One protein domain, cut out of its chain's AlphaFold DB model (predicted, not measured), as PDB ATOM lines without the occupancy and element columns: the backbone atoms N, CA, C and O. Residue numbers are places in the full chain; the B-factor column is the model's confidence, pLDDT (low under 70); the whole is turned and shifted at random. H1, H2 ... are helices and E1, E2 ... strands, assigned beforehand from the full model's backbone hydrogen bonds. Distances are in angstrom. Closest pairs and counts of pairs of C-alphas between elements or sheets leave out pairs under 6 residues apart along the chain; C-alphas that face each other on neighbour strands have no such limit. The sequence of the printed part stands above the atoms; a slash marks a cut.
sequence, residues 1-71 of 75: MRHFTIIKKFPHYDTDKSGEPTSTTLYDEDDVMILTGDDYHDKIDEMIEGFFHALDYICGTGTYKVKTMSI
ATOM      1  N   MET A   1     -32.180 -14.675 -33.921       83.00
ATOM      2  CA  MET A   1     -32.004 -13.291 -34.400       83.00
ATOM      3  C   MET A   1     -33.270 -12.974 -35.155       83.00
ATOM      4  O   MET A   1     -33.513 -13.671 -36.130       83.00
ATOM      5  N   ARG A   2     -34.104 -12.067 -34.640       88.25
ATOM      6  CA  ARG A   2     -35.413 -11.791 -35.251       88.25
ATOM      7  C   ARG A   2     -35.258 -10.949 -36.505       88.25
ATOM      8  O   ARG A   2     -34.349 -10.118 -36.571       88.25
ATOM      9  N   HIS A   3     -36.137 -11.144 -37.475       94.81
ATOM     10  CA  HIS A   3     -36.191 -10.310 -38.669       94.81
ATOM     11  C   HIS A   3     -37.444  -9.438 -38.670       94.81
ATOM     12  O   HIS A   3     -38.501  -9.853 -38.215       94.81
ATOM     13  N   PHE A   4     -37.300  -8.221 -39.179       96.19
ATOM     14  CA  PHE A   4     -38.396  -7.287 -39.379       96.19
ATOM     15  C   PHE A   4     -38.334  -6.723 -40.792       96.19
ATOM     16  O   PHE A   4     -37.243  -6.481 -41.323       96.19
ATOM     17  N   THR A   5     -39.499  -6.467 -41.376       97.25
ATOM     18  CA  THR A   5     -39.614  -5.817 -42.681       97.25
ATOM     19  C   THR A   5     -40.401  -4.525 -42.544       97.25
ATOM     20  O   THR A   5     -41.525  -4.530 -42.057       97.25
ATOM     21  N   ILE A   6     -39.824  -3.415 -43.001       95.75
ATOM     22  CA  ILE A   6     -40.527  -2.144 -43.161       95.75
ATOM     23  C   ILE A   6     -40.889  -2.003 -44.636       95.75
ATOM     24  O   ILE A   6     -40.006  -2.036 -45.495       95.75
ATOM     25  N   ILE A   7     -42.171  -1.829 -44.936       94.88
ATOM     26  CA  ILE A   7     -42.655  -1.511 -46.279       94.88
ATOM     27  C   ILE A   7     -43.095  -0.053 -46.294       94.88
ATOM     28  O   ILE A   7     -44.006   0.322 -45.562       94.88
ATOM     29  N   LYS A   8     -42.460   0.742 -47.155       93.44
ATOM     30  CA  LYS A   8     -42.881   2.100 -47.495       93.44
ATOM     31  C   LYS A   8     -43.560   2.068 -48.857       93.44
ATOM     32  O   LYS A   8     -42.927   1.678 -49.845       93.44
ATOM     33  N   LYS A   9     -44.845   2.416 -48.916       93.06
ATOM     34  CA  LYS A   9     -45.562   2.539 -50.192       93.06
ATOM     35  C   LYS A   9     -45.504   3.974 -50.671       93.06
ATOM     36  O   LYS A   9     -45.616   4.886 -49.867       93.06
ATOM     37  N   PHE A  10     -45.343   4.144 -51.969       92.69
ATOM     38  CA  PHE A  10     -45.342   5.427 -52.654       92.69
ATOM     39  C   PHE A  10     -46.487   5.447 -53.666       92.69
ATOM     40  O   PHE A  10     -46.880   4.373 -54.145       92.69
ATOM     41  N   PRO A  11     -46.992   6.632 -54.049       91.19
ATOM     42  CA  PRO A  11     -47.997   6.730 -55.099       91.19
ATOM     43  C   PRO A  11     -47.538   6.007 -56.372       91.19
ATOM     44  O   PRO A  11     -46.346   5.999 -56.695       91.19
ATOM     45  N   HIS A  12     -48.466   5.419 -57.130       90.50
ATOM     46  CA  HIS A  12     -48.136   4.680 -58.363       90.50
ATOM     47  C   HIS A  12     -47.328   5.520 -59.374       90.50
ATOM     48  O   HIS A  12     -46.483   4.987 -60.090       90.50
ATOM     49  N   TYR A  13     -47.535   6.842 -59.390       89.12
ATOM     50  CA  TYR A  13     -46.839   7.784 -60.271       89.12
ATOM     51  C   TYR A  13     -45.455   8.237 -59.767       89.12
ATOM     52  O   TYR A  13     -44.715   8.848 -60.537       89.12
ATOM     53  N   ASP A  14     -45.080   7.968 -58.509       89.06
ATOM     54  CA  ASP A  14     -43.748   8.302 -57.978       89.06
ATOM     55  C   ASP A  14     -42.752   7.181 -58.311       89.06
ATOM     56  O   ASP A  14     -42.419   6.317 -57.491       89.06
ATOM     57  N   THR A  15     -42.306   7.158 -59.568       82.00
ATOM     58  CA  THR A  15     -41.403   6.122 -60.095       82.00
ATOM     59  C   THR A  15     -40.075   6.077 -59.346       82.00
ATOM     60  O   THR A  15     -39.528   4.995 -59.098       82.00
ATOM     61  N   ASP A  16     -39.605   7.252 -58.934       86.44
ATOM     62  CA  ASP A  16     -38.283   7.461 -58.357       86.44
ATOM     63  C   ASP A  16     -38.307   7.362 -56.823       86.44
ATOM     64  O   ASP A  16     -37.246   7.270 -56.205       86.44
ATOM     65  N   LYS A  17     -39.507   7.309 -56.216       86.12
ATOM     66  CA  LYS A  17     -39.750   7.181 -54.764       86.12
ATOM     67  C   LYS A  17     -39.012   8.259 -53.981       86.12
ATOM     68  O   LYS A  17     -38.332   7.989 -52.990       86.12
ATOM     69  N   SER A  18     -39.086   9.467 -54.526       84.94
ATOM     70  CA  SER A  18     -38.382  10.646 -54.022       84.94
ATOM     71  C   SER A  18     -39.286  11.563 -53.204       84.94
ATOM     72  O   SER A  18     -38.776  12.441 -52.510       84.94
ATOM     73  N   GLY A  19     -40.607  11.373 -53.302       82.38
ATOM     74  CA  GLY A  19     -41.592  12.061 -52.480       82.38
ATOM     75  C   GLY A  19     -41.785  11.396 -51.119       82.38
ATOM     76  O   GLY A  19     -40.998  10.549 -50.701       82.38
ATOM     77  N   GLU A  20     -42.860  11.781 -50.439       84.31
ATOM     78  CA  GLU A  20     -43.255  11.143 -49.186       84.31
ATOM     79  C   GLU A  20     -44.016   9.836 -49.457       84.31
ATOM     80  O   GLU A  20     -44.828   9.771 -50.393       84.31
ATOM     81  N   PRO A  21     -43.770   8.781 -48.663       88.38
ATOM     82  CA  PRO A  21     -44.543   7.557 -48.758       88.38
ATOM     83  C   PRO A  21     -46.008   7.814 -48.381       88.38
ATOM     84  O   PRO A  21     -46.311   8.568 -47.469       88.38
ATOM     85  N   THR A  22     -46.945   7.145 -49.044       89.69
ATOM     86  CA  THR A  22     -48.374   7.166 -48.689       89.69
ATOM     87  C   THR A  22     -48.701   6.265 -47.510       89.69
ATOM     88  O   THR A  22     -49.755   6.413 -46.903       89.69
ATOM     89  N   SER A  23     -47.829   5.304 -47.191       91.62
ATOM     90  CA  SER A  23     -47.959   4.471 -45.997       91.62
ATOM     91  C   SER A  23     -46.616   3.894 -45.569       91.62
ATOM     92  O   SER A  23     -45.767   3.575 -46.411       91.62
ATOM     93  N   THR A  24     -46.469   3.677 -44.263       93.56
ATOM     94  CA  THR A  24     -45.405   2.847 -43.694       93.56
ATOM     95  C   THR A  24     -46.026   1.706 -42.894       93.56
ATOM     96  O   THR A  24     -46.904   1.918 -42.055       93.56
ATOM     97  N   THR A  25     -45.537   0.486 -43.113       94.00
ATOM     98  CA  THR A  25     -45.961  -0.711 -42.377       94.00
ATOM     99  C   THR A  25     -44.753  -1.504 -41.877       94.00
ATOM    100  O   THR A  25     -43.811  -1.741 -42.630       94.00
ATOM    101  N   LEU A  26     -44.799  -1.956 -40.624       95.88
ATOM    102  CA  LEU A  26     -43.830  -2.854 -39.999       95.88
ATOM    103  C   LEU A  26     -44.410  -4.271 -39.897       95.88
ATOM    104  O   LEU A  26     -45.494  -4.461 -39.340       95.88
ATOM    105  N   TYR A  27     -43.646  -5.253 -40.360       96.44
ATOM    106  CA  TYR A  27     -43.922  -6.684 -40.256       96.44
ATOM    107  C   TYR A  27     -42.826  -7.384 -39.447       96.44
ATOM    108  O   TYR A  27     -41.670  -6.942 -39.457       96.44
ATOM    109  N   ASP A  28     -43.176  -8.476 -38.770       95.00
ATOM    110  CA  ASP A  28     -42.203  -9.394 -38.171       95.00
ATOM    111  C   ASP A  28     -41.684 -10.444 -39.173       95.00
ATOM    112  O   ASP A  28     -41.796 -10.281 -40.389       95.00
ATOM    113  N   GLU A  29     -41.038 -11.493 -38.663       93.81
ATOM    114  CA  GLU A  29     -40.428 -12.558 -39.463       93.81
ATOM    115  C   GLU A  29     -41.426 -13.577 -40.024       93.81
ATOM    116  O   GLU A  29     -41.071 -14.304 -40.949       93.81
ATOM    117  N   ASP A  30     -42.655 -13.598 -39.501       95.25
ATOM    118  CA  ASP A  30     -43.746 -14.478 -39.923       95.25
ATOM    119  C   ASP A  30     -44.737 -13.741 -40.851       95.25
ATOM    120  O   ASP A  30     -45.872 -14.183 -41.046       95.25
ATOM    121  N   ASP A  31     -44.316 -12.600 -41.412       92.06
ATOM    122  CA  ASP A  31     -45.132 -11.672 -42.203       92.06
ATOM    123  C   ASP A  31     -46.376 -11.157 -41.447       92.06
ATOM    124  O   ASP A  31     -47.365 -10.721 -42.048       92.06
ATOM    125  N   VAL A  32     -46.334 -11.154 -40.109       95.31
ATOM    126  CA  VAL A  32     -47.402 -10.589 -39.286       95.31
ATOM    127  C   VAL A  32     -47.206  -9.082 -39.191       95.31
ATOM    128  O   VAL A  32     -46.168  -8.582 -38.755       95.31
ATOM    129  N   MET A  33     -48.234  -8.339 -39.592       93.94
ATOM    130  CA  MET A  33     -48.263  -6.884 -39.473       93.94
ATOM    131  C   MET A  33     -48.304  -6.472 -37.995       93.94
ATOM    132  O   MET A  33     -49.250  -6.795 -37.277       93.94
ATOM    133  N   ILE A  34     -47.293  -5.722 -37.560       92.75
ATOM    134  CA  ILE A  34     -47.185  -5.175 -36.201       92.75
ATOM    135  C   ILE A  34     -47.818  -3.785 -36.130       92.75
ATOM    136  O   ILE A  34     -48.563  -3.481 -35.200       92.75
ATOM    137  N   LEU A  35     -47.492  -2.925 -37.098       90.69
ATOM    138  CA  LEU A  35     -47.866  -1.512 -37.105       90.69
ATOM    139  C   LEU A  35     -48.064  -1.039 -38.547       90.69
ATOM    140  O   LEU A  35     -47.269  -1.392 -39.410       90.69
ATOM    141  N   THR A  36     -49.083  -0.219 -38.801       90.25
ATOM    142  CA  THR A  36     -49.313   0.416 -40.105       90.25
ATOM    143  C   THR A  36     -49.880   1.815 -39.924       90.25
ATOM    144  O   THR A  36     -50.615   2.061 -38.965       90.25
ATOM    145  N   GLY A  37     -49.596   2.714 -40.862       83.06
ATOM    146  CA  GLY A  37     -50.346   3.957 -40.993       83.06
ATOM    147  C   GLY A  37     -50.259   4.509 -42.401       83.06
ATOM    148  O   GLY A  37     -49.167   4.686 -42.935       83.06
ATOM    149  N   ASP A  38     -51.439   4.769 -42.954       76.56
ATOM    150  CA  ASP A  38     -51.622   5.353 -44.276       76.56
ATOM    151  C   ASP A  38     -51.464   6.886 -44.157       76.56
ATOM    152  O   ASP A  38     -50.368   7.428 -44.296       76.56
ATOM    153  N   ASP A  39     -52.500   7.590 -43.692       70.19
ATOM    154  CA  ASP A  39     -52.508   9.063 -43.557       70.19
ATOM    155  C   ASP A  39     -51.574   9.636 -42.462       70.19
ATOM    156  O   ASP A  39     -51.486  10.852 -42.283       70.19
ATOM    157  N   TYR A  40     -50.893   8.781 -41.692       74.75
ATOM    158  CA  TYR A  40     -50.019   9.174 -40.575       74.75
ATOM    159  C   TYR A  40     -48.617   8.553 -40.656       74.75
ATOM    160  O   TYR A  40     -47.985   8.349 -39.618       74.75
ATOM    161  N   HIS A  41     -48.132   8.241 -41.860       72.12
ATOM    162  CA  HIS A  41     -46.830   7.600 -42.090       72.12
ATOM    163  C   HIS A  41     -45.663   8.291 -41.364       72.12
ATOM    164  O   HIS A  41     -44.872   7.589 -40.744       72.12
ATOM    165  N   ASP A  42     -45.615   9.627 -41.303       76.94
ATOM    166  CA  ASP A  42     -44.577  10.363 -40.555       76.94
ATOM    167  C   ASP A  42     -44.536   9.983 -39.068       76.94
ATOM    168  O   ASP A  42     -43.483   9.727 -38.487       76.94
ATOM    169  N   LYS A  43     -45.712   9.885 -38.438       82.94
ATOM    170  CA  LYS A  43     -45.823   9.484 -37.028       82.94
ATOM    171  C   LYS A  43     -45.489   8.011 -36.839       82.94
ATOM    172  O   LYS A  43     -44.988   7.619 -35.789       82.94
ATOM    173  N   ILE A  44     -45.800   7.184 -37.834       87.81
ATOM    174  CA  ILE A  44     -45.479   5.758 -37.809       87.81
ATOM    175  C   ILE A  44     -43.979   5.531 -37.949       87.81
ATOM    176  O   ILE A  44     -43.447   4.682 -37.238       87.81
ATOM    177  N   ASP A  45     -43.288   6.304 -38.780       86.94
ATOM    178  CA  ASP A  45     -41.832   6.256 -38.899       86.94
ATOM    179  C   ASP A  45     -41.162   6.544 -37.545       86.94
ATOM    180  O   ASP A  45     -40.339   5.745 -37.091       86.94
ATOM    181  N   GLU A  46     -41.588   7.601 -36.842       89.56
ATOM    182  CA  GLU A  46     -41.105   7.918 -35.489       89.56
ATOM    183  C   GLU A  46     -41.385   6.782 -34.487       89.56
ATOM    184  O   GLU A  46     -40.534   6.427 -33.666       89.56
ATOM    185  N   MET A  47     -42.574   6.172 -34.549       90.56
ATOM    186  CA  MET A  47     -42.934   5.048 -33.676       90.56
ATOM    187  C   MET A  47     -42.101   3.792 -33.958       90.56
ATOM    188  O   MET A  47     -41.702   3.104 -33.015       90.56
ATOM    189  N   ILE A  48     -41.833   3.486 -35.229       93.12
ATOM    190  CA  ILE A  48     -40.979   2.364 -35.637       93.12
ATOM    191  C   ILE A  48     -39.546   2.601 -35.156       93.12
ATOM    192  O   ILE A  48     -38.923   1.683 -34.620       93.12
ATOM    193  N   GLU A  49     -39.035   3.825 -35.288       91.50
ATOM    194  CA  GLU A  49     -37.715   4.181 -34.775       91.50
ATOM    195  C   GLU A  49     -37.649   3.973 -33.252       91.50
ATOM    196  O   GLU A  49     -36.773   3.265 -32.752       91.50
ATOM    197  N   GLY A  50     -38.629   4.500 -32.509       91.38
ATOM    198  CA  GLY A  50     -38.727   4.325 -31.059       91.38
ATOM    199  C   GLY A  50     -38.819   2.858 -30.620       91.38
ATOM    200  O   GLY A  50     -38.203   2.470 -29.624       91.38
ATOM    201  N   PHE A  51     -39.536   2.021 -31.376       92.06
ATOM    202  CA  PHE A  51     -39.611   0.577 -31.141       92.06
ATOM    203  C   PHE A  51     -38.231  -0.090 -31.216       92.06
ATOM    204  O   PHE A  51     -37.868  -0.857 -30.320       92.06
ATOM    205  N   PHE A  52     -37.439   0.227 -32.240       93.31
ATOM    206  CA  PHE A  52     -36.103  -0.346 -32.403       93.31
ATOM    207  C   PHE A  52     -35.101   0.178 -31.369       93.31
ATOM    208  O   PHE A  52     -34.343  -0.621 -30.817       93.31
ATOM    209  N   HIS A  53     -35.177   1.459 -30.990       93.81
ATOM    210  CA  HIS A  53     -34.401   1.996 -29.862       93.81
ATOM    211  C   HIS A  53     -34.712   1.267 -28.548       93.81
ATOM    212  O   HIS A  53     -33.806   0.938 -27.781       93.81
ATOM    213  N   ALA A  54     -35.989   0.972 -28.285       92.12
ATOM    214  CA  ALA A  54     -36.385   0.209 -27.104       92.12
ATOM    215  C   ALA A  54     -35.862  -1.237 -27.147       92.12
ATOM    216  O   ALA A  54     -35.398  -1.751 -26.126       92.12
ATOM    217  N   LEU A  55     -35.889  -1.889 -28.315       91.12
ATOM    218  CA  LEU A  55     -35.311  -3.224 -28.487       91.12
ATOM    219  C   LEU A  55     -33.801  -3.233 -28.254       91.12
ATOM    220  O   LEU A  55     -33.314  -4.119 -27.553       91.12
ATOM    221  N   ASP A  56     -33.072  -2.251 -28.779       93.31
ATOM    222  CA  ASP A  56     -31.633  -2.130 -28.539       93.31
ATOM    223  C   ASP A  56     -31.321  -1.914 -27.054       93.31
ATOM    224  O   ASP A  56     -30.366  -2.493 -26.536       93.31
ATOM    225  N   TYR A  57     -32.154  -1.145 -26.345       93.19
ATOM    226  CA  TYR A  57     -32.014  -0.937 -24.903       93.19
ATOM    227  C   TYR A  57     -32.278  -2.212 -24.082       93.19
ATOM    228  O   TYR A  57     -31.535  -2.506 -23.147       93.19
ATOM    229  N   ILE A  58     -33.328  -2.973 -24.413       90.94
ATOM    230  CA  ILE A  58     -33.760  -4.147 -23.635       90.94
ATOM    231  C   ILE A  58     -32.925  -5.389 -23.966       90.94
ATOM    232  O   ILE A  58     -32.523  -6.130 -23.068       90.94
ATOM    233  N   CYS A  59     -32.702  -5.646 -25.253       88.94
ATOM    234  CA  CYS A  59     -32.118  -6.889 -25.752       88.94
ATOM    235  C   CYS A  59     -30.630  -6.746 -26.096       88.94
ATOM    236  O   CYS A  59     -29.937  -7.756 -26.224       88.94
ATOM    237  N   GLY A  60     -30.133  -5.517 -26.240       86.88
ATOM    238  CA  GLY A  60     -28.808  -5.234 -26.775       86.88
ATOM    239  C   GLY A  60     -28.798  -5.158 -28.302       86.88
ATOM    240  O   GLY A  60     -29.654  -5.717 -28.999       86.88
ATOM    241  N   THR A  61     -27.785  -4.469 -28.822       86.62
ATOM    242  CA  THR A  61     -27.608  -4.242 -30.258       86.62
ATOM    243  C   THR A  61     -27.282  -5.541 -31.002       86.62
ATOM    244  O   THR A  61     -26.619  -6.442 -30.485       86.62
ATOM    245  N   GLY A  62     -27.759  -5.660 -32.245       84.19
ATOM    246  CA  GLY A  62     -27.495  -6.823 -33.107       84.19
ATOM    247  C   GLY A  62     -28.361  -8.059 -32.821       84.19
ATOM    248  O   GLY A  62     -28.098  -9.139 -33.356       84.19
ATOM    249  N   THR A  63     -29.407  -7.922 -32.005       87.50
ATOM    250  CA  THR A  63     -30.356  -9.009 -31.698       87.50
ATOM    251  C   THR A  63     -31.422  -9.223 -32.778       87.50
ATOM    252  O   THR A  63     -32.033 -10.301 -32.849       87.50
ATOM    253  N   TYR A  64     -31.590  -8.245 -33.668       92.94
ATOM    254  CA  TYR A  64     -32.522  -8.266 -34.788       92.94
ATOM    255  C   TYR A  64     -31.881  -7.741 -36.083       92.94
ATOM    256  O   TYR A  64     -30.809  -7.133 -36.068       92.94
ATOM    257  N   LYS A  65     -32.541  -7.989 -37.219       94.44
ATOM    258  CA  LYS A  65     -32.245  -7.352 -38.510       94.44
ATOM    259  C   LYS A  65     -33.500  -6.712 -39.073       94.44
ATOM    260  O   LYS A  65     -34.585  -7.269 -38.942       94.44
ATOM    261  N   VAL A  66     -33.317  -5.590 -39.756       94.69
ATOM    262  CA  VAL A  66     -34.394  -4.855 -40.417       94.69
ATOM    263  C   VAL A  66     -34.113  -4.796 -41.910       94.69
ATOM    264  O   VAL A  66     -32.997  -4.484 -42.327       94.69
ATOM    265  N   LYS A  67     -35.125  -5.103 -42.718       95.94
ATOM    266  CA  LYS A  67     -35.125  -4.895 -44.165       95.94
ATOM    267  C   LYS A  67     -36.141  -3.811 -44.497       95.94
ATOM    268  O   LYS A  67     -37.316  -3.972 -44.192       95.94
ATOM    269  N   THR A  68     -35.713  -2.754 -45.177       95.06
ATOM    270  CA  THR A  68     -36.633  -1.729 -45.690       95.06
ATOM    271  C   THR A  68     -36.871  -1.952 -47.176       95.06
ATOM    272  O   THR A  68     -35.927  -2.161 -47.941       95.06
ATOM    273  N   MET A  69     -38.135  -1.936 -47.586       95.06
ATOM    274  CA  MET A  69     -38.569  -2.065 -48.971       95.06
ATOM    275  C   MET A  69     -39.420  -0.860 -49.353       95.06
ATOM    276  O   MET A  69     -40.358  -0.515 -48.640       95.06
ATOM    277  N   SER A  70     -39.119  -0.269 -50.504       94.19
ATOM    278  CA  SER A  70     -39.902   0.824 -51.075       94.19
ATOM    279  C   SER A  70     -40.646   0.309 -52.306       94.19
ATOM    280  O   SER A  70     -40.014  -0.146 -53.262       94.19
ATOM    281  N   ILE A  71     -41.977   0.352 -52.282       93.50
ATOM    282  CA  ILE A  71     -42.843  -0.163 -53.356       93.50
ATOM    283  C   ILE A  71     -43.808   0.921 -53.834       93.50
ATOM    284  O   ILE A  71     -44.072   1.874 -53.112       93.50
TER     285      ILE A  71
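This is residues 1 to 71 of the 75 residues of an uncharacterized protein of Bacillus toyonensis (UniProt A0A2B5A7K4). A twisted sheet of four strands has the long helix H1 over one face, along its strands; the other face is bare, making two layers. There are 71 printed residues, with E1, E2, E3, H1, E4 along the chain, class mixed; the mixed sheet's order is E3, E2, E1, E4. It is only just compact, close to loose: radius of gyration of the C-alphas 12.8 A, spans 40 by 21 by 20 A.

E1, residues 2 to 10, spans 26.4 A from C-alpha 2 at (-35.413, -11.791, -35.251). E4, residues 64 to 71, spans 22.7 A to C-alpha 71 at (-42.843, -0.163, -53.356). E2 is residues 23 to 27, 13.2 A; E3, 33 to 37, 11.1 A; H1, 41 to 59, 26.3 A.

E1 and E4 are parallel, N 6 and O 67 2.8 A apart. E1, E2, E3 form a meander, two antiparallel hairpins in a row: N 7 to O 25 and N 26 to O 35 are each 2.8 A. H1, 8.8 A over the sheet, touches E2, closest C-alphas Ser 23 and His 41, 5.1 A. Every O i to N i+4 pair of H1 is within hydrogen-bond range. E3, H1, E4 are a split strand-helix-strand unit, E2 and E1 between its strands, with a right-handed crossover.

The printed part has no cut; E1 to E2 is a long link; no printed residue is under 70.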